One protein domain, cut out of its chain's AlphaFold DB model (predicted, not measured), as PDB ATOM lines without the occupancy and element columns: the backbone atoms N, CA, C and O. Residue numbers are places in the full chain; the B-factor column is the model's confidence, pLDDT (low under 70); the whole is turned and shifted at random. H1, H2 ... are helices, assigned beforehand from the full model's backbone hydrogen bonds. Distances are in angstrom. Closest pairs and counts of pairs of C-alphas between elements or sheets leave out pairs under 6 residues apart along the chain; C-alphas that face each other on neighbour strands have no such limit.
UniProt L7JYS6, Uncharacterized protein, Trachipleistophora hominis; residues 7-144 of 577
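Overview. This is residues 7 to 144 of the 577 residues of an uncharacterized protein of Trachipleistophora hominis (UniProt L7JYS6). Three long helices, H3, H4 and H5, run side by side along the longest axis, their centres in a triangle and H4 running opposite to the other two. At one end of this body H1 packs on H3 and H2 crosses the end of H4; at the other end three short helices, H6, H7 and H8, make a loose head. The printed part has 138 residues with eight named helices, H1 to H8 in order, and no named strand: all helix. It is only just compact, close to loose, with a radius of gyration of the C-alphas of 16.8 A, and elongated, spanning 53 by 28 by 21 A.

Arrangement. Start at H1, residues 7 to 18, and go on to H2, residues 26 to 38; the two are close but not clearly touching, C-alphas 10 and 29 being closest at 7.3 A. At H3, residues 42 to 59, you find that H1 touches it at a shallow tilt of 31 degrees, the same way, closest at C-alphas 18 and 56, 7.0 A. Next comes the hub, H4, residues 65 to 85, which touches H2 with residue 85 alone, C-alphas 30 and 85 being closest at 5.2 A. H5, residues 94 to 108, forms a helical hairpin with H4: a shallow tilt of 22 degrees, opposite ways, closest C-alphas 83 and 94 at 6.1 A. H3 touches H5 with residues 50 to 58 alone, closest at C-alphas 54 and 101, 6.2 A. H6, residues 110 to 119, only just touches H4, with 3 pairs of C-alphas within 8 A, 65 and 116 being closest at 7.1 A. H7, residues 126 to 134, is apart from H6 but touches H4, closest at C-alphas 69 and 128, 6.0 A. H8, residues 138 to 144, touches H6, closest at C-alphas 114 and 141, 5.7 A. Every O i to N i+4 pair is within hydrogen-bond range in H1 to H7; in H8, 2 of 3 are.

Along the chain. Find C-alpha 7 at (-20.963, -19.704, -11.321), where H1 begins; it runs 16.0 A, and H2 runs 18.6 A. H3 covers 26.0 A. Find C-alpha 65 at (-48.393, -27.750, 9.863); from there H4 runs 30.4 A. H5 runs 21.1 A, H6 14.5 A, H7 12.2 A and H8 10.3 A, ending at C-alpha 144 (-49.436, -44.649, 10.181).

Size, cuts and confidence. The two C-alphas farthest apart, Leu 39 and Ser 122, are 54.9 A apart. The printed part has no cut and no long link. Mean pLDDT of the printed part is 84.6; look for values under 70 at residues 40 to 41, 91 and 121 to 123.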
ATOM      1  N   TRP A   7     -20.491 -19.135 -12.589       86.44
ATOM      2  CA  TRP A   7     -20.963 -19.704 -11.321       86.44
ATOM      3  C   TRP A   7     -20.963 -18.713 -10.152       86.44
ATOM      4  O   TRP A   7     -21.961 -18.705  -9.437       86.44
ATOM      5  N   PRO A   8     -19.947 -17.849  -9.942       86.75
ATOM      6  CA  PRO A   8     -19.976 -16.881  -8.844       86.75
ATOM      7  C   PRO A   8     -21.218 -15.978  -8.874       86.75
ATOM      8  O   PRO A   8     -21.900 -15.835  -7.859       86.75
ATOM      9  N   SER A   9     -21.570 -15.447 -10.051       85.25
ATOM     10  CA  SER A   9     -22.748 -14.591 -10.231       85.25
ATOM     11  C   SER A   9     -24.059 -15.355 -10.037       85.25
ATOM     12  O   SER A   9     -24.963 -14.859  -9.365       85.25
ATOM     13  N   LEU A  10     -24.157 -16.583 -10.561       86.88
ATOM     14  CA  LEU A  10     -25.324 -17.448 -10.351       86.88
ATOM     15  C   LEU A  10     -25.490 -17.880  -8.892       86.88
ATOM     16  O   LEU A  10     -26.612 -17.933  -8.396       86.88
ATOM     17  N   ASN A  11     -24.390 -18.168  -8.198       87.19
ATOM     18  CA  ASN A  11     -24.394 -18.566  -6.796       87.19
ATOM     19  C   ASN A  11     -24.883 -17.418  -5.903       87.19
ATOM     20  O   ASN A  11     -25.756 -17.633  -5.066       87.19
ATOM     21  N   ILE A  12     -24.383 -16.193  -6.120       87.94
ATOM     22  CA  ILE A  12     -24.875 -14.986  -5.430       87.94
ATOM     23  C   ILE A  12     -26.360 -14.772  -5.724       87.94
ATOM     24  O   ILE A  12     -27.142 -14.562  -4.798       87.94
ATOM     25  N   PHE A  13     -26.762 -14.875  -6.993       90.44
ATOM     26  CA  PHE A  13     -28.156 -14.707  -7.388       90.44
ATOM     27  C   PHE A  13     -29.089 -15.686  -6.662       90.44
ATOM     28  O   PHE A  13     -30.086 -15.265  -6.073       90.44
ATOM     29  N   LEU A  14     -28.746 -16.979  -6.678       88.19
ATOM     30  CA  LEU A  14     -29.532 -18.040  -6.052       88.19
ATOM     31  C   LEU A  14     -29.550 -17.919  -4.532       88.19
ATOM     32  O   LEU A  14     -30.613 -18.015  -3.930       88.19
ATOM     33  N   THR A  15     -28.403 -17.644  -3.912       87.00
ATOM     34  CA  THR A  15     -28.300 -17.473  -2.456       87.00
ATOM     35  C   THR A  15     -29.138 -16.284  -1.990       87.00
ATOM     36  O   THR A  15     -29.884 -16.401  -1.018       87.00
ATOM     37  N   ASN A  16     -29.092 -15.156  -2.706       89.19
ATOM     38  CA  ASN A  16     -29.903 -13.983  -2.377       89.19
ATOM     39  C   ASN A  16     -31.397 -14.244  -2.604       89.19
ATOM     40  O   ASN A  16     -32.199 -13.859  -1.759       89.19
ATOM     41  N   MET A  17     -31.774 -14.958  -3.671       87.06
ATOM     42  CA  MET A  17     -33.160 -15.397  -3.900       87.06
ATOM     43  C   MET A  17     -33.682 -16.283  -2.764       87.06
ATOM     44  O   MET A  17     -34.778 -16.054  -2.266       87.06
ATOM     45  N   PHE A  18     -32.899 -17.267  -2.321       84.00
ATOM     46  CA  PHE A  18     -33.297 -18.177  -1.244       84.00
ATOM     47  C   PHE A  18     -33.337 -17.502   0.136       84.00
ATOM     48  O   PHE A  18     -34.137 -17.885   0.987       84.00
ATOM     49  N   THR A  19     -32.528 -16.463   0.352       82.19
ATOM     50  CA  THR A  19     -32.478 -15.696   1.611       82.19
ATOM     51  C   THR A  19     -33.305 -14.405   1.581       82.19
ATOM     52  O   THR A  19     -33.199 -13.600   2.505       82.19
ATOM     53  N   ASN A  20     -34.132 -14.195   0.546       81.44
ATOM     54  CA  ASN A  20     -34.931 -12.980   0.325       81.44
ATOM     55  C   ASN A  20     -34.120 -11.666   0.387       81.44
ATOM     56  O   ASN A  20     -34.617 -10.632   0.837       81.44
ATOM     57  N   LYS A  21     -32.862 -11.686  -0.066       86.62
ATOM     58  CA  LYS A  21     -31.998 -10.503  -0.175       86.62
ATOM     59  C   LYS A  21     -32.098  -9.872  -1.569       86.62
ATOM     60  O   LYS A  21     -32.373 -10.582  -2.539       86.62
ATOM     61  N   PRO A  22     -31.812  -8.561  -1.711       83.50
ATOM     62  CA  PRO A  22     -31.691  -7.925  -3.020       83.50
ATOM     63  C   PRO A  22     -30.741  -8.710  -3.932       83.50
ATOM     64  O   PRO A  22     -29.638  -9.089  -3.535       83.50
ATOM     65  N   THR A  23     -31.185  -8.985  -5.156       84.62
ATOM     66  CA  THR A  23     -30.463  -9.833  -6.109       84.62
ATOM     67  C   THR A  23     -30.313  -9.145  -7.465       84.62
ATOM     68  O   THR A  23     -30.887  -8.081  -7.708       84.62
ATOM     69  N   MET A  24     -29.503  -9.725  -8.350       83.88
ATOM     70  CA  MET A  24     -29.294  -9.208  -9.704       83.88
ATOM     71  C   MET A  24     -30.605  -9.204 -10.506       83.88
ATOM     72  O   MET A  24     -31.495 -10.023 -10.275       83.88
ATOM     73  N   ARG A  25     -30.722  -8.301 -11.491       86.12
ATOM     74  CA  ARG A  25     -31.904  -8.222 -12.364       86.12
ATOM     75  C   ARG A  25     -32.124  -9.556 -13.087       86.12
ATOM     76  O   ARG A  25     -31.198 -10.089 -13.693       86.12
ATOM     77  N   TYR A  26     -33.362 -10.059 -13.084       88.38
ATOM     78  CA  TYR A  26     -33.700 -11.358 -13.689       88.38
ATOM     79  C   TYR A  26     -33.335 -11.448 -15.177       88.38
ATOM     80  O   TYR A  26     -32.884 -12.501 -15.620       88.38
ATOM     81  N   ALA A  27     -33.448 -10.342 -15.924       85.31
ATOM     82  CA  ALA A  27     -33.034 -10.265 -17.326       85.31
ATOM     83  C   ALA A  27     -31.543 -10.603 -17.519       85.31
ATOM     84  O   ALA A  27     -31.202 -11.425 -18.363       85.31
ATOM     85  N   SER A  28     -30.667 -10.068 -16.663       87.19
ATOM     86  CA  SER A  28     -29.223 -10.330 -16.720       87.19
ATOM     87  C   SER A  28     -28.887 -11.795 -16.428       87.19
ATOM     88  O   SER A  28     -27.965 -12.360 -17.008       87.19
ATOM     89  N   ILE A  29     -29.653 -12.448 -15.551       90.56
ATOM     90  CA  ILE A  29     -29.467 -13.875 -15.256       90.56
ATOM     91  C   ILE A  29     -29.993 -14.760 -16.387       90.56
ATOM     92  O   ILE A  29     -29.401 -15.798 -16.675       90.56
ATOM     93  N   LEU A  30     -31.068 -14.349 -17.059       88.12
ATOM     94  CA  LEU A  30     -31.604 -15.051 -18.224       88.12
ATOM     95  C   LEU A  30     -30.625 -15.005 -19.415       88.12
ATOM     96  O   LEU A  30     -30.448 -16.009 -20.110       88.12
ATOM     97  N   GLU A  31     -29.926 -13.886 -19.612       86.62
ATOM     98  CA  GLU A  31     -28.825 -13.774 -20.583       86.62
ATOM     99  C   GLU A  31     -27.665 -14.718 -20.231       86.62
ATOM    100  O   GLU A  31     -27.191 -15.472 -21.084       86.62
ATOM    101  N   ILE A  32     -27.262 -14.765 -18.955       87.69
ATOM    102  CA  ILE A  32     -26.254 -15.718 -18.463       87.69
ATOM    103  C   ILE A  32     -26.700 -17.169 -18.711       87.69
ATOM    104  O   ILE A  32     -25.908 -17.985 -19.181       87.69
ATOM    105  N   ALA A  33     -27.967 -17.496 -18.448       85.88
ATOM    106  CA  ALA A  33     -28.534 -18.822 -18.691       85.88
ATOM    107  C   ALA A  33     -28.515 -19.203 -20.183       85.88
ATOM    108  O   ALA A  33     -28.212 -20.346 -20.528       85.88
ATOM    109  N   SER A  34     -28.779 -18.238 -21.069       85.25
ATOM    110  CA  SER A  34     -28.698 -18.413 -22.526       85.25
ATOM    111  C   SER A  34     -27.261 -18.676 -22.979       85.25
ATOM    112  O   SER A  34     -27.017 -19.610 -23.741       85.25
ATOM    113  N   ASN A  35     -26.292 -17.933 -22.439       85.44
ATOM    114  CA  ASN A  35     -24.871 -18.124 -22.739       85.44
ATOM    115  C   ASN A  35     -24.349 -19.485 -22.256       85.44
ATOM    116  O   ASN A  35     -23.594 -20.145 -22.966       85.44
ATOM    117  N   ILE A  36     -24.784 -19.952 -21.082       83.38
ATOM    118  CA  ILE A  36     -24.431 -21.289 -20.570       83.38
ATOM    119  C   ILE A  36     -24.915 -22.398 -21.516       83.38
ATOM    120  O   ILE A  36     -24.158 -23.334 -21.786       83.38
ATOM    121  N   SER A  37     -26.136 -22.257 -22.044       82.25
ATOM    122  CA  SER A  37     -26.745 -23.187 -23.005       82.25
ATOM    123  C   SER A  37     -25.999 -23.209 -24.342       82.25
ATOM    124  O   SER A  37     -25.728 -24.275 -24.893       82.25
ATOM    125  N   LEU A  38     -25.584 -22.039 -24.843       80.38
ATOM    126  CA  LEU A  38     -24.797 -21.922 -26.078       80.38
ATOM    127  C   LEU A  38     -23.413 -22.578 -25.964       80.38
ATOM    128  O   LEU A  38     -22.899 -23.109 -26.946       80.38
ATOM    129  N   LEU A  39     -22.826 -22.587 -24.765       75.69
ATOM    130  CA  LEU A  39     -21.515 -23.179 -24.496       75.69
ATOM    131  C   LEU A  39     -21.568 -24.692 -24.178       75.69
ATOM    132  O   LEU A  39     -20.532 -25.283 -23.877       75.69
ATOM    133  N   ASN A  40     -22.743 -25.344 -24.230       68.00
ATOM    134  CA  ASN A  40     -22.951 -26.770 -23.900       68.00
ATOM    135  C   ASN A  40     -22.437 -27.189 -22.498       68.00
ATOM    136  O   ASN A  40     -22.148 -28.364 -22.245       68.00
ATOM    137  N   HIS A  41     -22.337 -26.254 -21.549       68.31
ATOM    138  CA  HIS A  41     -21.854 -26.521 -20.185       68.31
ATOM    139  C   HIS A  41     -22.972 -26.915 -19.200       68.31
ATOM    140  O   HIS A  41     -22.746 -26.999 -17.989       68.31
ATOM    141  N   ASP A  42     -24.169 -27.213 -19.707       71.69
ATOM    142  CA  ASP A  42     -25.404 -27.372 -18.934       71.69
ATOM    143  C   ASP A  42     -25.282 -28.352 -17.759       71.69
ATOM    144  O   ASP A  42     -25.732 -28.065 -16.655       71.69
ATOM    145  N   LYS A  43     -24.629 -29.509 -17.938       79.25
ATOM    146  CA  LYS A  43     -24.638 -30.593 -16.932       79.25
ATOM    147  C   LYS A  43     -24.025 -30.202 -15.578       79.25
ATOM    148  O   LYS A  43     -24.558 -30.598 -14.541       79.25
ATOM    149  N   LEU A  44     -22.918 -29.456 -15.577       80.69
ATOM    150  CA  LEU A  44     -22.220 -29.046 -14.350       80.69
ATOM    151  C   LEU A  44     -22.975 -27.926 -13.623       80.69
ATOM    152  O   LEU A  44     -23.161 -28.016 -12.408       80.69
ATOM    153  N   TYR A  45     -23.478 -26.931 -14.363       82.81
ATOM    154  CA  TYR A  45     -24.325 -25.872 -13.803       82.81
ATOM    155  C   TYR A  45     -25.640 -26.438 -13.256       82.81
ATOM    156  O   TYR A  45     -26.016 -26.117 -12.133       82.81
ATOM    157  N   ILE A  46     -26.293 -27.360 -13.976       83.75
ATOM    158  CA  ILE A  46     -27.494 -28.067 -13.504       83.75
ATOM    159  C   ILE A  46     -27.224 -28.761 -12.163       83.75
ATOM    160  O   ILE A  46     -28.030 -28.633 -11.243       83.75
ATOM    161  N   LYS A  47     -26.100 -29.480 -12.029       84.81
ATOM    162  CA  LYS A  47     -25.735 -30.156 -10.773       84.81
ATOM    163  C   LYS A  47     -25.600 -29.154  -9.623       84.81
ATOM    164  O   LYS A  47     -26.200 -29.352  -8.575       84.81
ATOM    165  N   LYS A  48     -24.866 -28.066  -9.849       86.19
ATOM    166  CA  LYS A  48     -24.593 -27.027  -8.851       86.19
ATOM    167  C   LYS A  48     -25.847 -26.250  -8.420       86.19
ATOM    168  O   LYS A  48     -26.030 -25.993  -7.235       86.19
ATOM    169  N   ILE A  49     -26.752 -25.949  -9.354       85.88
ATOM    170  CA  ILE A  49     -28.058 -25.333  -9.059       85.88
ATOM    171  C   ILE A  49     -28.917 -26.272  -8.199       85.88
ATOM    172  O   ILE A  49     -29.560 -25.828  -7.251       85.88
ATOM    173  N   ILE A  50     -28.918 -27.577  -8.505       84.25
ATOM    174  CA  ILE A  50     -29.656 -28.575  -7.717       84.25
ATOM    175  C   ILE A  50     -29.063 -28.716  -6.309       84.25
ATOM    176  O   ILE A  50     -29.838 -28.753  -5.362       84.25
ATOM    177  N   GLU A  51     -27.733 -28.748  -6.160       86.50
ATOM    178  CA  GLU A  51     -27.054 -28.801  -4.850       86.50
ATOM    179  C   GLU A  51     -27.493 -27.639  -3.941       86.50
ATOM    180  O   GLU A  51     -27.839 -27.867  -2.785       86.50
ATOM    181  N   LEU A  52     -27.572 -26.412  -4.468       85.31
ATOM    182  CA  LEU A  52     -28.052 -25.253  -3.700       85.31
ATOM    183  C   LEU A  52     -29.527 -25.365  -3.298       85.31
ATOM    184  O   LEU A  52     -29.887 -25.011  -2.179       85.31
ATOM    185  N   ILE A  53     -30.383 -25.875  -4.187       84.31
ATOM    186  CA  ILE A  53     -31.802 -26.109  -3.874       84.31
ATOM    187  C   ILE A  53     -31.955 -27.191  -2.800       84.31
ATOM    188  O   ILE A  53     -32.800 -27.066  -1.915       84.31
ATOM    189  N   GLU A  54     -31.147 -28.252  -2.869       86.38
ATOM    190  CA  GLU A  54     -31.098 -29.302  -1.850       86.38
ATOM    191  C   GLU A  54     -30.652 -28.752  -0.497       86.38
ATOM    192  O   GLU A  54     -31.295 -29.057   0.506       86.38
ATOM    193  N   MET A  55     -29.607 -27.923  -0.456       86.44
ATOM    194  CA  MET A  55     -29.169 -27.266   0.778       86.44
ATOM    195  C   MET A  55     -30.282 -26.405   1.373       86.44
ATOM    196  O   MET A  55     -30.668 -26.624   2.517       86.44
ATOM    197  N   TYR A  56     -30.872 -25.516   0.571       85.06
ATOM    198  CA  TYR A  56     -31.927 -24.616   1.030       85.06
ATOM    199  C   TYR A  56     -33.129 -25.361   1.621       85.06
ATOM    200  O   TYR A  56     -33.572 -25.054   2.722       85.06
ATOM    201  N   ILE A  57     -33.638 -26.381   0.922       84.62
ATOM    202  CA  ILE A  57     -34.797 -27.148   1.402       84.62
ATOM    203  C   ILE A  57     -34.472 -27.885   2.705       84.62
ATOM    204  O   ILE A  57     -35.337 -27.989   3.568       84.62
ATOM    205  N   ASN A  58     -33.246 -28.394   2.855       82.12
ATOM    206  CA  ASN A  58     -32.841 -29.154   4.037       82.12
ATOM    207  C   ASN A  58     -32.521 -28.285   5.264       82.12
ATOM    208  O   ASN A  58     -32.569 -28.809   6.374       82.12
ATOM    209  N   GLU A  59     -32.182 -27.007   5.081       80.62
ATOM    210  CA  GLU A  59     -31.880 -26.070   6.174       80.62
ATOM    211  C   GLU A  59     -33.139 -25.497   6.838       80.62
ATOM    212  O   GLU A  59     -33.094 -25.094   7.999       80.62
ATOM    213  N   VAL A  60     -34.277 -25.483   6.137       72.69
ATOM    214  CA  VAL A  60     -35.532 -24.984   6.707       72.69
ATOM    215  C   VAL A  60     -36.127 -26.030   7.648       72.69
ATOM    216  O   VAL A  60     -36.474 -27.134   7.226       72.69
ATOM    217  N   GLN A  61     -36.292 -25.672   8.918       72.44
ATOM    218  CA  GLN A  61     -37.099 -26.418   9.884       72.44
ATOM    219  C   GLN A  61     -38.478 -25.763   9.993       72.44
ATOM    220  O   GLN A  61     -38.581 -24.537  10.044       72.44
ATOM    221  N   TYR A  62     -39.537 -26.571  10.000       76.38
ATOM    222  CA  TYR A  62     -40.888 -26.108  10.318       76.38
ATOM    223  C   TYR A  62     -41.245 -26.540  11.743       76.38
ATOM    224  O   TYR A  62     -40.751 -27.559  12.220       76.38
ATOM    225  N   VAL A  63     -42.079 -25.752  12.421       70.25
ATOM    226  CA  VAL A  63     -42.460 -25.979  13.829       70.25
ATOM    227  C   VAL A  63     -43.874 -26.562  13.931       70.25
ATOM    228  O   VAL A  63     -44.203 -27.214  14.913       70.25
ATOM    229  N   ASP A  64     -44.702 -26.368  12.901       82.62
ATOM    230  CA  ASP A  64     -46.094 -26.816  12.838       82.62
ATOM    231  C   ASP A  64     -46.568 -27.039  11.380       82.62
ATOM    232  O   ASP A  64     -45.836 -26.794  10.418       82.62
ATOM    233  N   LEU A  65     -47.810 -27.516  11.198       83.75
ATOM    234  CA  LEU A  65     -48.393 -27.750   9.863       83.75
ATOM    235  C   LEU A  65     -48.549 -26.473   9.027       83.75
ATOM    236  O   LEU A  65     -48.374 -26.523   7.810       83.75
ATOM    237  N   GLU A  66     -48.849 -25.336   9.652       85.44
ATOM    238  CA  GLU A  66     -49.036 -24.080   8.924       85.44
ATOM    239  C   GLU A  66     -47.704 -23.600   8.335       85.44
ATOM    240  O   GLU A  66     -47.604 -23.338   7.135       85.44
ATOM    241  N   SER A  67     -46.647 -23.575   9.148       86.25
ATOM    242  CA  SER A  67     -45.288 -23.263   8.701       86.25
ATOM    243  C   SER A  67     -44.777 -24.271   7.668       86.25
ATOM    244  O   SER A  67     -44.102 -23.868   6.717       86.25
ATOM    245  N   PHE A  68     -45.154 -25.551   7.771       88.19
ATOM    246  CA  PHE A  68     -44.874 -26.561   6.747       88.19
ATOM    247  C   PHE A  68     -45.514 -26.212   5.389       88.19
ATOM    248  O   PHE A  68     -44.815 -26.172   4.371       88.19
ATOM    249  N   VAL A  69     -46.818 -25.914   5.360       88.50
ATOM    250  CA  VAL A  69     -47.539 -25.548   4.127       88.50
ATOM    251  C   VAL A  69     -47.003 -24.241   3.543       88.50
ATOM    252  O   VAL A  69     -46.722 -24.164   2.344       88.50
ATOM    253  N   GLN A  70     -46.787 -23.225   4.383       88.25
ATOM    254  CA  GLN A  70     -46.218 -21.947   3.957       88.25
ATOM    255  C   GLN A  70     -44.810 -22.116   3.374       88.25
ATOM    256  O   GLN A  70     -44.485 -21.492   2.360       88.25
ATOM    257  N   ASN A  71     -43.976 -22.967   3.976       87.81
ATOM    258  CA  ASN A  71     -42.647 -23.274   3.457       87.81
ATOM    259  C   ASN A  71     -42.724 -23.953   2.080       87.81
ATOM    260  O   ASN A  71     -42.031 -23.541   1.147       87.81
ATOM    261  N   GLU A  72     -43.595 -24.955   1.917       90.94
ATOM    262  CA  GLU A  72     -43.803 -25.603   0.617       90.94
ATOM    263  C   GLU A  72     -44.232 -24.598  -0.448       90.94
ATOM    264  O   GLU A  72     -43.673 -24.585  -1.550       90.94
ATOM    265  N   ARG A  73     -45.180 -23.724  -0.103       91.00
ATOM    266  CA  ARG A  73     -45.701 -22.697  -0.999       91.00
ATOM    267  C   ARG A  73     -44.610 -21.721  -1.432       91.00
ATOM    268  O   ARG A  73     -44.428 -21.544  -2.637       91.00
ATOM    269  N   LYS A  74     -43.839 -21.176  -0.486       88.75
ATOM    270  CA  LYS A  74     -42.705 -20.274  -0.762       88.75
ATOM    271  C   LYS A  74     -41.664 -20.941  -1.659       88.75
ATOM    272  O   LYS A  74     -41.281 -20.388  -2.689       88.75
ATOM    273  N   CYS A  75     -41.256 -22.167  -1.326       88.31
ATOM    274  CA  CYS A  75     -40.313 -22.934  -2.139       88.31
ATOM    275  C   CYS A  75     -40.838 -23.153  -3.565       88.31
ATOM    276  O   CYS A  75     -40.105 -22.987  -4.538       88.31
ATOM    277  N   ARG A  76     -42.115 -23.514  -3.709       90.94
ATOM    278  CA  ARG A  76     -42.747 -23.759  -5.008       90.94
ATOM    279  C   ARG A  76     -42.809 -22.495  -5.865       90.94
ATOM    280  O   ARG A  76     -42.544 -22.580  -7.065       90.94
ATOM    281  N   GLU A  77     -43.153 -21.354  -5.278       90.38
ATOM    282  CA  GLU A  77     -43.186 -20.055  -5.963       90.38
ATOM    283  C   GLU A  77     -41.783 -19.660  -6.455       90.38
ATOM    284  O   GLU A  77     -41.603 -19.398  -7.647       90.38
ATOM    285  N   LEU A  78     -40.765 -19.754  -5.587       88.81
ATOM    286  CA  LEU A  78     -39.363 -19.493  -5.939       88.81
ATOM    287  C   LEU A  78     -38.866 -20.404  -7.068       88.81
ATOM    288  O   LEU A  78     -38.264 -19.945  -8.038       88.81
ATOM    289  N   ILE A  79     -39.146 -21.706  -6.985       90.31
ATOM    290  CA  ILE A  79     -38.726 -22.665  -8.012       90.31
ATOM    291  C   ILE A  79     -39.457 -22.427  -9.333       90.31
ATOM    292  O   ILE A  79     -38.858 -22.604 -10.395       90.31
ATOM    293  N   SER A  80     -40.726 -22.015  -9.296       89.56
ATOM    294  CA  SER A  80     -41.486 -21.675 -10.506       89.56
ATOM    295  C   SER A  80     -40.862 -20.476 -11.219       89.56
ATOM    296  O   SER A  80     -40.659 -20.526 -12.431       89.56
ATOM    297  N   LEU A  81     -40.455 -19.450 -10.465       89.50
ATOM    298  CA  LEU A  81     -39.722 -18.304 -11.001       89.50
ATOM    299  C   LEU A  81     -38.364 -18.721 -11.593       89.50
ATOM    300  O   LEU A  81     -38.031 -18.340 -12.715       89.50
ATOM    301  N   LEU A  82     -37.604 -19.569 -10.895       89.12
ATOM    302  CA  LEU A  82     -36.332 -20.095 -11.402       89.12
ATOM    303  C   LEU A  82     -36.495 -20.940 -12.674       89.12
ATOM    304  O   LEU A  82     -35.601 -20.939 -13.517       89.12
ATOM    305  N   CYS A  83     -37.626 -21.631 -12.855       88.06
ATOM    306  CA  CYS A  83     -37.915 -22.350 -14.100       88.06
ATOM    307  C   CYS A  83     -38.051 -21.400 -15.298       88.06
ATOM    308  O   CYS A  83     -37.659 -21.774 -16.401       88.06
ATOM    309  N   VAL A  84     -38.584 -20.190 -15.094       88.00
ATOM    310  CA  VAL A  84     -38.686 -19.163 -16.146       88.00
ATOM    311  C   VAL A  84     -37.302 -18.601 -16.465       88.00
ATOM    312  O   VAL A  84     -36.892 -18.595 -17.625       88.00
ATOM    313  N   ILE A  85     -36.557 -18.200 -15.432       88.88
ATOM    314  CA  ILE A  85     -35.229 -17.583 -15.570       88.88
ATOM    315  C   ILE A  85     -34.231 -18.543 -16.232       88.88
ATOM    316  O   ILE A  85     -33.476 -18.141 -17.113       88.88
ATOM    317  N   PHE A  86     -34.253 -19.824 -15.856       88.50
ATOM    318  CA  PHE A  86     -33.364 -20.841 -16.419       88.50
ATOM    319  C   PHE A  86     -33.969 -21.646 -17.571       88.50
ATOM    320  O   PHE A  86     -33.400 -22.667 -17.961       88.50
ATOM    321  N   SER A  87     -35.083 -21.191 -18.149       86.81
ATOM    322  CA  SER A  87     -35.667 -21.820 -19.339       86.81
ATOM    323  C   SER A  87     -34.689 -21.999 -20.520       86.81
ATOM    324  O   SER A  87     -34.836 -23.004 -21.220       86.81
ATOM    325  N   PRO A  88     -33.654 -21.149 -20.729       87.31
ATOM    326  CA  PRO A  88     -32.688 -21.363 -21.810       87.31
ATOM    327  C   PRO A  88     -31.765 -22.580 -21.617       87.31
ATOM    328  O   PRO A  88     -31.248 -23.105 -22.605       87.31
ATOM    329  N   ILE A  89     -31.550 -23.053 -20.381       83.38
ATOM    330  CA  ILE A  89     -30.642 -24.175 -20.073       83.38
ATOM    331  C   ILE A  89     -31.303 -25.494 -20.492       83.38
ATOM    332  O   ILE A  89     -32.244 -25.987 -19.854       83.38
ATOM    333  N   LYS A  90     -30.799 -26.114 -21.563       73.94
ATOM    334  CA  LYS A  90     -31.398 -27.334 -22.120       73.94
ATOM    335  C   LYS A  90     -31.291 -28.504 -21.136       73.94
ATOM    336  O   LYS A  90     -30.255 -28.776 -20.539       73.94
ATOM    337  N   GLY A  91     -32.394 -29.237 -20.964       69.19
ATOM    338  CA  GLY A  91     -32.451 -30.420 -20.093       69.19
ATOM    339  C   GLY A  91     -32.604 -30.128 -18.593       69.19
ATOM    340  O   GLY A  91     -32.789 -31.072 -17.811       69.19
ATOM    341  N   LEU A  92     -32.615 -28.857 -18.178       75.50
ATOM    342  CA  LEU A  92     -32.893 -28.460 -16.800       75.50
ATOM    343  C   LEU A  92     -34.393 -28.617 -16.485       75.50
ATOM    344  O   LEU A  92     -35.189 -27.687 -16.537       75.50
ATOM    345  N   LYS A  93     -34.801 -29.835 -16.113       81.38
ATOM    346  CA  LYS A  93     -36.150 -30.125 -15.589       81.38
ATOM    347  C   LYS A  93     -36.252 -29.720 -14.112       81.38
ATOM    348  O   LYS A  93     -36.487 -30.578 -13.256       81.38
ATOM    349  N   LEU A  94     -36.031 -28.435 -13.820       83.56
ATOM    350  CA  LEU A  94     -35.852 -27.897 -12.466       83.56
ATOM    351  C   LEU A  94     -37.012 -28.267 -11.537       83.56
ATOM    352  O   LEU A  94     -36.786 -28.875 -10.496       83.56
ATOM    353  N   TYR A  95     -38.254 -28.031 -11.966       86.69
ATOM    354  CA  TYR A  95     -39.442 -28.361 -11.176       86.69
ATOM    355  C   TYR A  95     -39.536 -29.856 -10.824       86.69
ATOM    356  O   TYR A  95     -39.850 -30.225  -9.694       86.69
ATOM    357  N   LYS A  96     -39.200 -30.752 -11.767       87.38
ATOM    358  CA  LYS A  96     -39.189 -32.206 -11.520       87.38
ATOM    359  C   LYS A  96     -38.108 -32.594 -10.505       87.38
ATOM    360  O   LYS A  96     -38.330 -33.492  -9.697       87.38
ATOM    361  N   ARG A  97     -36.938 -31.949 -10.563       86.25
ATOM    362  CA  ARG A  97     -35.824 -32.185  -9.632       86.25
ATOM    363  C   ARG A  97     -36.162 -31.669  -8.237       86.25
ATOM    364  O   ARG A  97     -36.120 -32.466  -7.309       86.25
ATOM    365  N   TYR A  98     -36.616 -30.422  -8.128       87.94
ATOM    366  CA  TYR A  98     -37.178 -29.843  -6.906       87.94
ATOM    367  C   TYR A  98     -38.204 -30.775  -6.262       87.94
ATOM    368  O   TYR A  98     -38.082 -31.123  -5.093       87.94
ATOM    369  N   LYS A  99     -39.162 -31.273  -7.052       90.12
ATOM    370  CA  LYS A  99     -40.202 -32.166  -6.546       90.12
ATOM    371  C   LYS A  99     -39.641 -33.436  -5.899       90.12
ATOM    372  O   LYS A  99     -40.185 -33.918  -4.908       90.12
ATOM    373  N   ASN A 100     -38.553 -33.979  -6.444       89.56
ATOM    374  CA  ASN A 100     -37.876 -35.139  -5.869       89.56
ATOM    375  C   ASN A 100     -37.102 -34.787  -4.592       89.56
ATOM    376  O   ASN A 100     -37.098 -35.588  -3.662       89.56
ATOM    377  N   VAL A 101     -36.462 -33.617  -4.551       88.44
ATOM    378  CA  VAL A 101     -35.740 -33.115  -3.374       88.44
ATOM    379  C   VAL A 101     -36.703 -32.888  -2.215       88.44
ATOM    380  O   VAL A 101     -36.518 -33.459  -1.146       88.44
ATOM    381  N   TYR A 102     -37.789 -32.155  -2.456       90.31
ATOM    382  CA  TYR A 102     -38.796 -31.872  -1.439       90.31
ATOM    383  C   TYR A 102     -39.475 -33.158  -0.944       90.31
ATOM    384  O   TYR A 102     -39.686 -33.335   0.251       90.31
ATOM    385  N   LYS A 103     -39.714 -34.136  -1.834       91.50
ATOM    386  CA  LYS A 103     -40.176 -35.472  -1.425       91.50
ATOM    387  C   LYS A 103     -39.190 -36.166  -0.474       91.50
ATOM    388  O   LYS A 103     -39.635 -36.784   0.486       91.50
ATOM    389  N   LYS A 104     -37.875 -36.113  -0.735       90.38
ATOM    390  CA  LYS A 104     -36.860 -36.705   0.158       90.38
ATOM    391  C   LYS A 104     -36.836 -36.007   1.516       90.38
ATOM    392  O   LYS A 104     -36.794 -36.693   2.529       90.38
ATOM    393  N   TYR A 105     -36.914 -34.680   1.522       88.56
ATOM    394  CA  TYR A 105     -37.018 -33.881   2.740       88.56
ATOM    395  C   TYR A 105     -38.249 -34.278   3.572       88.56
ATOM    396  O   TYR A 105     -38.117 -34.619   4.743       88.56
ATOM    397  N   MET A 106     -39.428 -34.380   2.948       88.31
ATOM    398  CA  MET A 106     -40.646 -34.839   3.631       88.31
ATOM    399  C   MET A 106     -40.531 -36.263   4.188       88.31
ATOM    400  O   MET A 106     -41.090 -36.559   5.234       88.31
ATOM    401  N   LEU A 107     -39.839 -37.164   3.482       88.56
ATOM    402  CA  LEU A 107     -39.606 -38.526   3.971       88.56
ATOM    403  C   LEU A 107     -38.606 -38.567   5.134       88.56
ATOM    404  O   LEU A 107     -38.713 -39.456   5.970       88.56
ATOM    405  N   LYS A 108     -37.658 -37.625   5.195       88.50
ATOM    406  CA  LYS A 108     -36.717 -37.485   6.312       88.50
ATOM    407  C   LYS A 108     -37.428 -37.023   7.588       88.50
ATOM    408  O   LYS A 108     -37.148 -37.565   8.645       88.50
ATOM    409  N   ASN A 109     -38.381 -36.096   7.467       86.31
ATOM    410  CA  ASN A 109     -39.144 -35.539   8.597       86.31
ATOM    411  C   ASN A 109     -40.542 -36.175   8.736       86.31
ATOM    412  O   ASN A 109     -41.494 -35.556   9.212       86.31
ATOM    413  N   ILE A 110     -40.697 -37.417   8.264       87.88
ATOM    414  CA  ILE A 110     -42.000 -38.091   8.181       87.88
ATOM    415  C   ILE A 110     -42.628 -38.312   9.563       87.88
ATOM    416  O   ILE A 110     -43.847 -38.231   9.684       87.88
ATOM    417  N   GLU A 111     -41.815 -38.573  10.588       85.44
ATOM    418  CA  GLU A 111     -42.269 -38.854  11.956       85.44
ATOM    419  C   GLU A 111     -42.815 -37.596  12.637       85.44
ATOM    420  O   GLU A 111     -43.906 -37.627  13.200       85.44
ATOM    421  N   GLU A 112     -42.113 -36.468  12.514       86.19
ATOM    422  CA  GLU A 112     -42.575 -35.162  13.005       86.19
ATOM    423  C   GLU A 112     -43.908 -34.783  12.357       86.19
ATOM    424  O   GLU A 112     -44.864 -34.421  13.042       86.19
ATOM    425  N   LEU A 113     -44.009 -34.963  11.035       85.31
ATOM    426  CA  LEU A 113     -45.241 -34.724  10.290       85.31
ATOM    427  C   LEU A 113     -46.380 -35.650  10.754       85.31
ATOM    428  O   LEU A 113     -47.515 -35.205  10.891       85.31
ATOM    429  N   GLN A 114     -46.103 -36.935  10.996       88.00
ATOM    430  CA  GLN A 114     -47.095 -37.885  11.511       88.00
ATOM    431  C   GLN A 114     -47.578 -37.505  12.917       88.00
ATOM    432  O   GLN A 114     -48.782 -37.555  13.165       88.00
ATOM    433  N   ASN A 115     -46.672 -37.111  13.812       84.94
ATOM    434  CA  ASN A 115     -46.994 -36.726  15.186       84.94
ATOM    435  C   ASN A 115     -47.819 -35.438  15.238       84.94
ATOM    436  O   ASN A 115     -48.840 -35.392  15.920       84.94
ATOM    437  N   GLU A 116     -47.440 -34.426  14.461       84.44
ATOM    438  CA  GLU A 116     -48.176 -33.164  14.403       84.44
ATOM    439  C   GLU A 116     -49.603 -33.368  13.854       84.44
ATOM    440  O   GLU A 116     -50.578 -32.820  14.375       84.44
ATOM    441  N   ILE A 117     -49.755 -34.244  12.852       84.00
ATOM    442  CA  ILE A 117     -51.059 -34.653  12.306       84.00
ATOM    443  C   ILE A 117     -51.899 -35.415  13.339       84.00
ATOM    444  O   ILE A 117     -53.114 -35.228  13.393       84.00
ATOM    445  N   LEU A 118     -51.277 -36.262  14.166       81.56
ATOM    446  CA  LEU A 118     -51.964 -36.972  15.248       81.56
ATOM    447  C   LEU A 118     -52.493 -36.010  16.319       81.56
ATOM    448  O   LEU A 118     -53.604 -36.208  16.806       81.56
ATOM    449  N   VAL A 119     -51.734 -34.962  16.655       80.69
ATOM    450  CA  VAL A 119     -52.149 -33.931  17.621       80.69
ATOM    451  C   VAL A 119     -53.290 -33.070  17.064       80.69
ATOM    452  O   VAL A 119     -54.240 -32.769  17.785       80.69
ATOM    453  N   LYS A 120     -53.242 -32.712  15.775       73.75
ATOM    454  CA  LYS A 120     -54.211 -31.818  15.107       73.75
ATOM    455  C   LYS A 120     -55.307 -32.552  14.316       73.75
ATOM    456  O   LYS A 120     -55.876 -31.988  13.386       73.75
ATOM    457  N   ASN A 121     -55.636 -33.793  14.687       66.56
ATOM    458  CA  ASN A 121     -56.526 -34.706  13.945       66.56
ATOM    459  C   ASN A 121     -57.911 -34.126  13.547       66.56
ATOM    460  O   ASN A 121     -58.561 -34.657  12.655       66.56
ATOM    461  N   SER A 122     -58.391 -33.054  14.182       60.34
ATOM    462  CA  SER A 122     -59.683 -32.410  13.887       60.34
ATOM    463  C   SER A 122     -59.596 -31.105  13.078       60.34
ATOM    464  O   SER A 122     -60.635 -30.548  12.736       60.34
ATOM    465  N   THR A 123     -58.396 -30.592  12.782       65.81
ATOM    466  CA  THR A 123     -58.197 -29.252  12.188       65.81
ATOM    467  C   THR A 123     -57.245 -29.239  10.994       65.81
ATOM    468  O   THR A 123     -56.753 -28.180  10.607       65.81
ATOM    469  N   ILE A 124     -56.977 -30.400  10.391       74.25
ATOM    470  CA  ILE A 124     -56.130 -30.455   9.197       74.25
ATOM    471  C   ILE A 124     -56.844 -29.813   8.020       74.25
ATOM    472  O   ILE A 124     -57.915 -30.246   7.599       74.25
ATOM    473  N   ASP A 125     -56.197 -28.799   7.475       79.12
ATOM    474  CA  ASP A 125     -56.632 -28.041   6.322       79.12
ATOM    475  C   ASP A 125     -56.441 -28.824   5.009       79.12
ATOM    476  O   ASP A 125     -55.573 -29.696   4.859       79.12
ATOM    477  N   GLU A 126     -57.259 -28.492   4.008       81.25
ATOM    478  CA  GLU A 126     -57.184 -29.114   2.682       81.25
ATOM    479  C   GLU A 126     -55.824 -28.882   2.006       81.25
ATOM    480  O   GLU A 126     -55.354 -29.739   1.247       81.25
ATOM    481  N   GLU A 127     -55.160 -27.756   2.293       83.50
ATOM    482  CA  GLU A 127     -53.878 -27.407   1.681       83.50
ATOM    483  C   GLU A 127     -52.763 -28.357   2.141       83.50
ATOM    484  O   GLU A 127     -52.042 -28.892   1.288       83.50
ATOM    485  N   THR A 128     -52.705 -28.711   3.434       86.56
ATOM    486  CA  THR A 128     -51.836 -29.792   3.940       86.56
ATOM    487  C   THR A 128     -52.055 -31.094   3.165       86.56
ATOM    488  O   THR A 128     -51.104 -31.686   2.637       86.56
ATOM    489  N   ILE A 129     -53.307 -31.540   3.003       84.94
ATOM    490  CA  ILE A 129     -53.633 -32.771   2.261       84.94
ATOM    491  C   ILE A 129     -53.159 -32.683   0.801       84.94
ATOM    492  O   ILE A 129     -52.589 -33.647   0.267       84.94
ATOM    493  N   HIS A 130     -53.366 -31.540   0.145       87.88
ATOM    494  CA  HIS A 130     -52.925 -31.307  -1.229       87.88
ATOM    495  C   HIS A 130     -51.406 -31.371  -1.376       87.88
ATOM    496  O   HIS A 130     -50.920 -31.981  -2.335       87.88
ATOM    497  N   VAL A 131     -50.654 -30.810  -0.426       90.25
ATOM    498  CA  VAL A 131     -49.191 -30.909  -0.388       90.25
ATOM    499  C   VAL A 131     -48.763 -32.376  -0.293       90.25
ATOM    500  O   VAL A 131     -48.019 -32.862  -1.153       90.25
ATOM    501  N   LEU A 132     -49.301 -33.149   0.656       89.12
ATOM    502  CA  LEU A 132     -48.922 -34.560   0.814       89.12
ATOM    503  C   LEU A 132     -49.243 -35.405  -0.430       89.12
ATOM    504  O   LEU A 132     -48.466 -36.295  -0.811       89.12
ATOM    505  N   LYS A 133     -50.376 -35.129  -1.092       89.06
ATOM    506  CA  LYS A 133     -50.764 -35.774  -2.356       89.06
ATOM    507  C   LYS A 133     -49.816 -35.383  -3.492       89.06
ATOM    508  O   LYS A 133     -49.372 -36.262  -4.238       89.06
ATOM    509  N   ARG A 134     -49.429 -34.103  -3.597       90.00
ATOM    510  CA  ARG A 134     -48.515 -33.582  -4.632       90.00
ATOM    511  C   ARG A 134     -47.202 -34.358  -4.668       90.00
ATOM    512  O   ARG A 134     -46.743 -34.707  -5.762       90.00
ATOM    513  N   TYR A 135     -46.638 -34.682  -3.505       91.19
ATOM    514  CA  TYR A 135     -45.361 -35.397  -3.373       91.19
ATOM    515  C   TYR A 135     -45.493 -36.925  -3.244       91.19
ATOM    516  O   TYR A 135     -44.480 -37.621  -3.149       91.19
ATOM    517  N   LYS A 136     -46.714 -37.475  -3.326       88.88
ATOM    518  CA  LYS A 136     -47.010 -38.913  -3.151       88.88
ATOM    519  C   LYS A 136     -46.573 -39.463  -1.781       88.88
ATOM    520  O   LYS A 136     -46.147 -40.613  -1.693       88.88
ATOM    521  N   VAL A 137     -46.659 -38.644  -0.732       89.06
ATOM    522  CA  VAL A 137     -46.312 -39.014   0.655       89.06
ATOM    523  C   VAL A 137     -47.571 -39.235   1.509       89.06
ATOM    524  O   VAL A 137     -47.518 -39.934   2.516       89.06
ATOM    525  N   TYR A 138     -48.731 -38.758   1.038       86.19
ATOM    526  CA  TYR A 138     -50.046 -38.900   1.679       86.19
ATOM    527  C   TYR A 138     -50.318 -40.303   2.248       86.19
ATOM    528  O   TYR A 138     -50.579 -40.440   3.437       86.19
ATOM    529  N   ASN A 139     -50.188 -41.358   1.436       84.06
ATOM    530  CA  ASN A 139     -50.480 -42.726   1.884       84.06
ATOM    531  C   ASN A 139     -49.525 -43.226   2.980       84.06
ATOM    532  O   ASN A 139     -49.929 -44.048   3.795       84.06
ATOM    533  N   VAL A 140     -48.272 -42.762   2.995       86.12
ATOM    534  CA  VAL A 140     -47.271 -43.171   3.994       86.12
ATOM    535  C   VAL A 140     -47.608 -42.551   5.348       86.12
ATOM    536  O   VAL A 140     -47.651 -43.252   6.355       86.12
ATOM    537  N   VAL A 141     -47.921 -41.255   5.351       85.06
ATOM    538  CA  VAL A 141     -48.322 -40.500   6.545       85.06
ATOM    539  C   VAL A 141     -49.638 -41.036   7.092       85.06
ATOM    540  O   VAL A 141     -49.699 -41.525   8.219       85.06
ATOM    541  N   PHE A 142     -50.683 -41.037   6.265       82.62
ATOM    542  CA  PHE A 142     -52.023 -41.362   6.733       82.62
ATOM    543  C   PHE A 142     -52.218 -42.837   7.062       82.62
ATOM    544  O   PHE A 142     -53.073 -43.143   7.882       82.62
ATOM    545  N   ARG A 143     -51.427 -43.768   6.513       83.62
ATOM    546  CA  ARG A 143     -51.473 -45.169   6.962       83.62
ATOM    547  C   ARG A 143     -51.015 -45.309   8.417       83.62
ATOM    548  O   ARG A 143     -51.650 -46.043   9.170       83.62
ATOM    549  N   HIS A 144     -49.937 -44.625   8.805       84.31
ATOM    550  CA  HIS A 144     -49.436 -44.649  10.181       84.31
ATOM    551  C   HIS A 144     -50.407 -43.949  11.136       84.31
ATOM    552  O   HIS A 144     -50.830 -44.534  12.130       84.31
TER     553      HIS A 144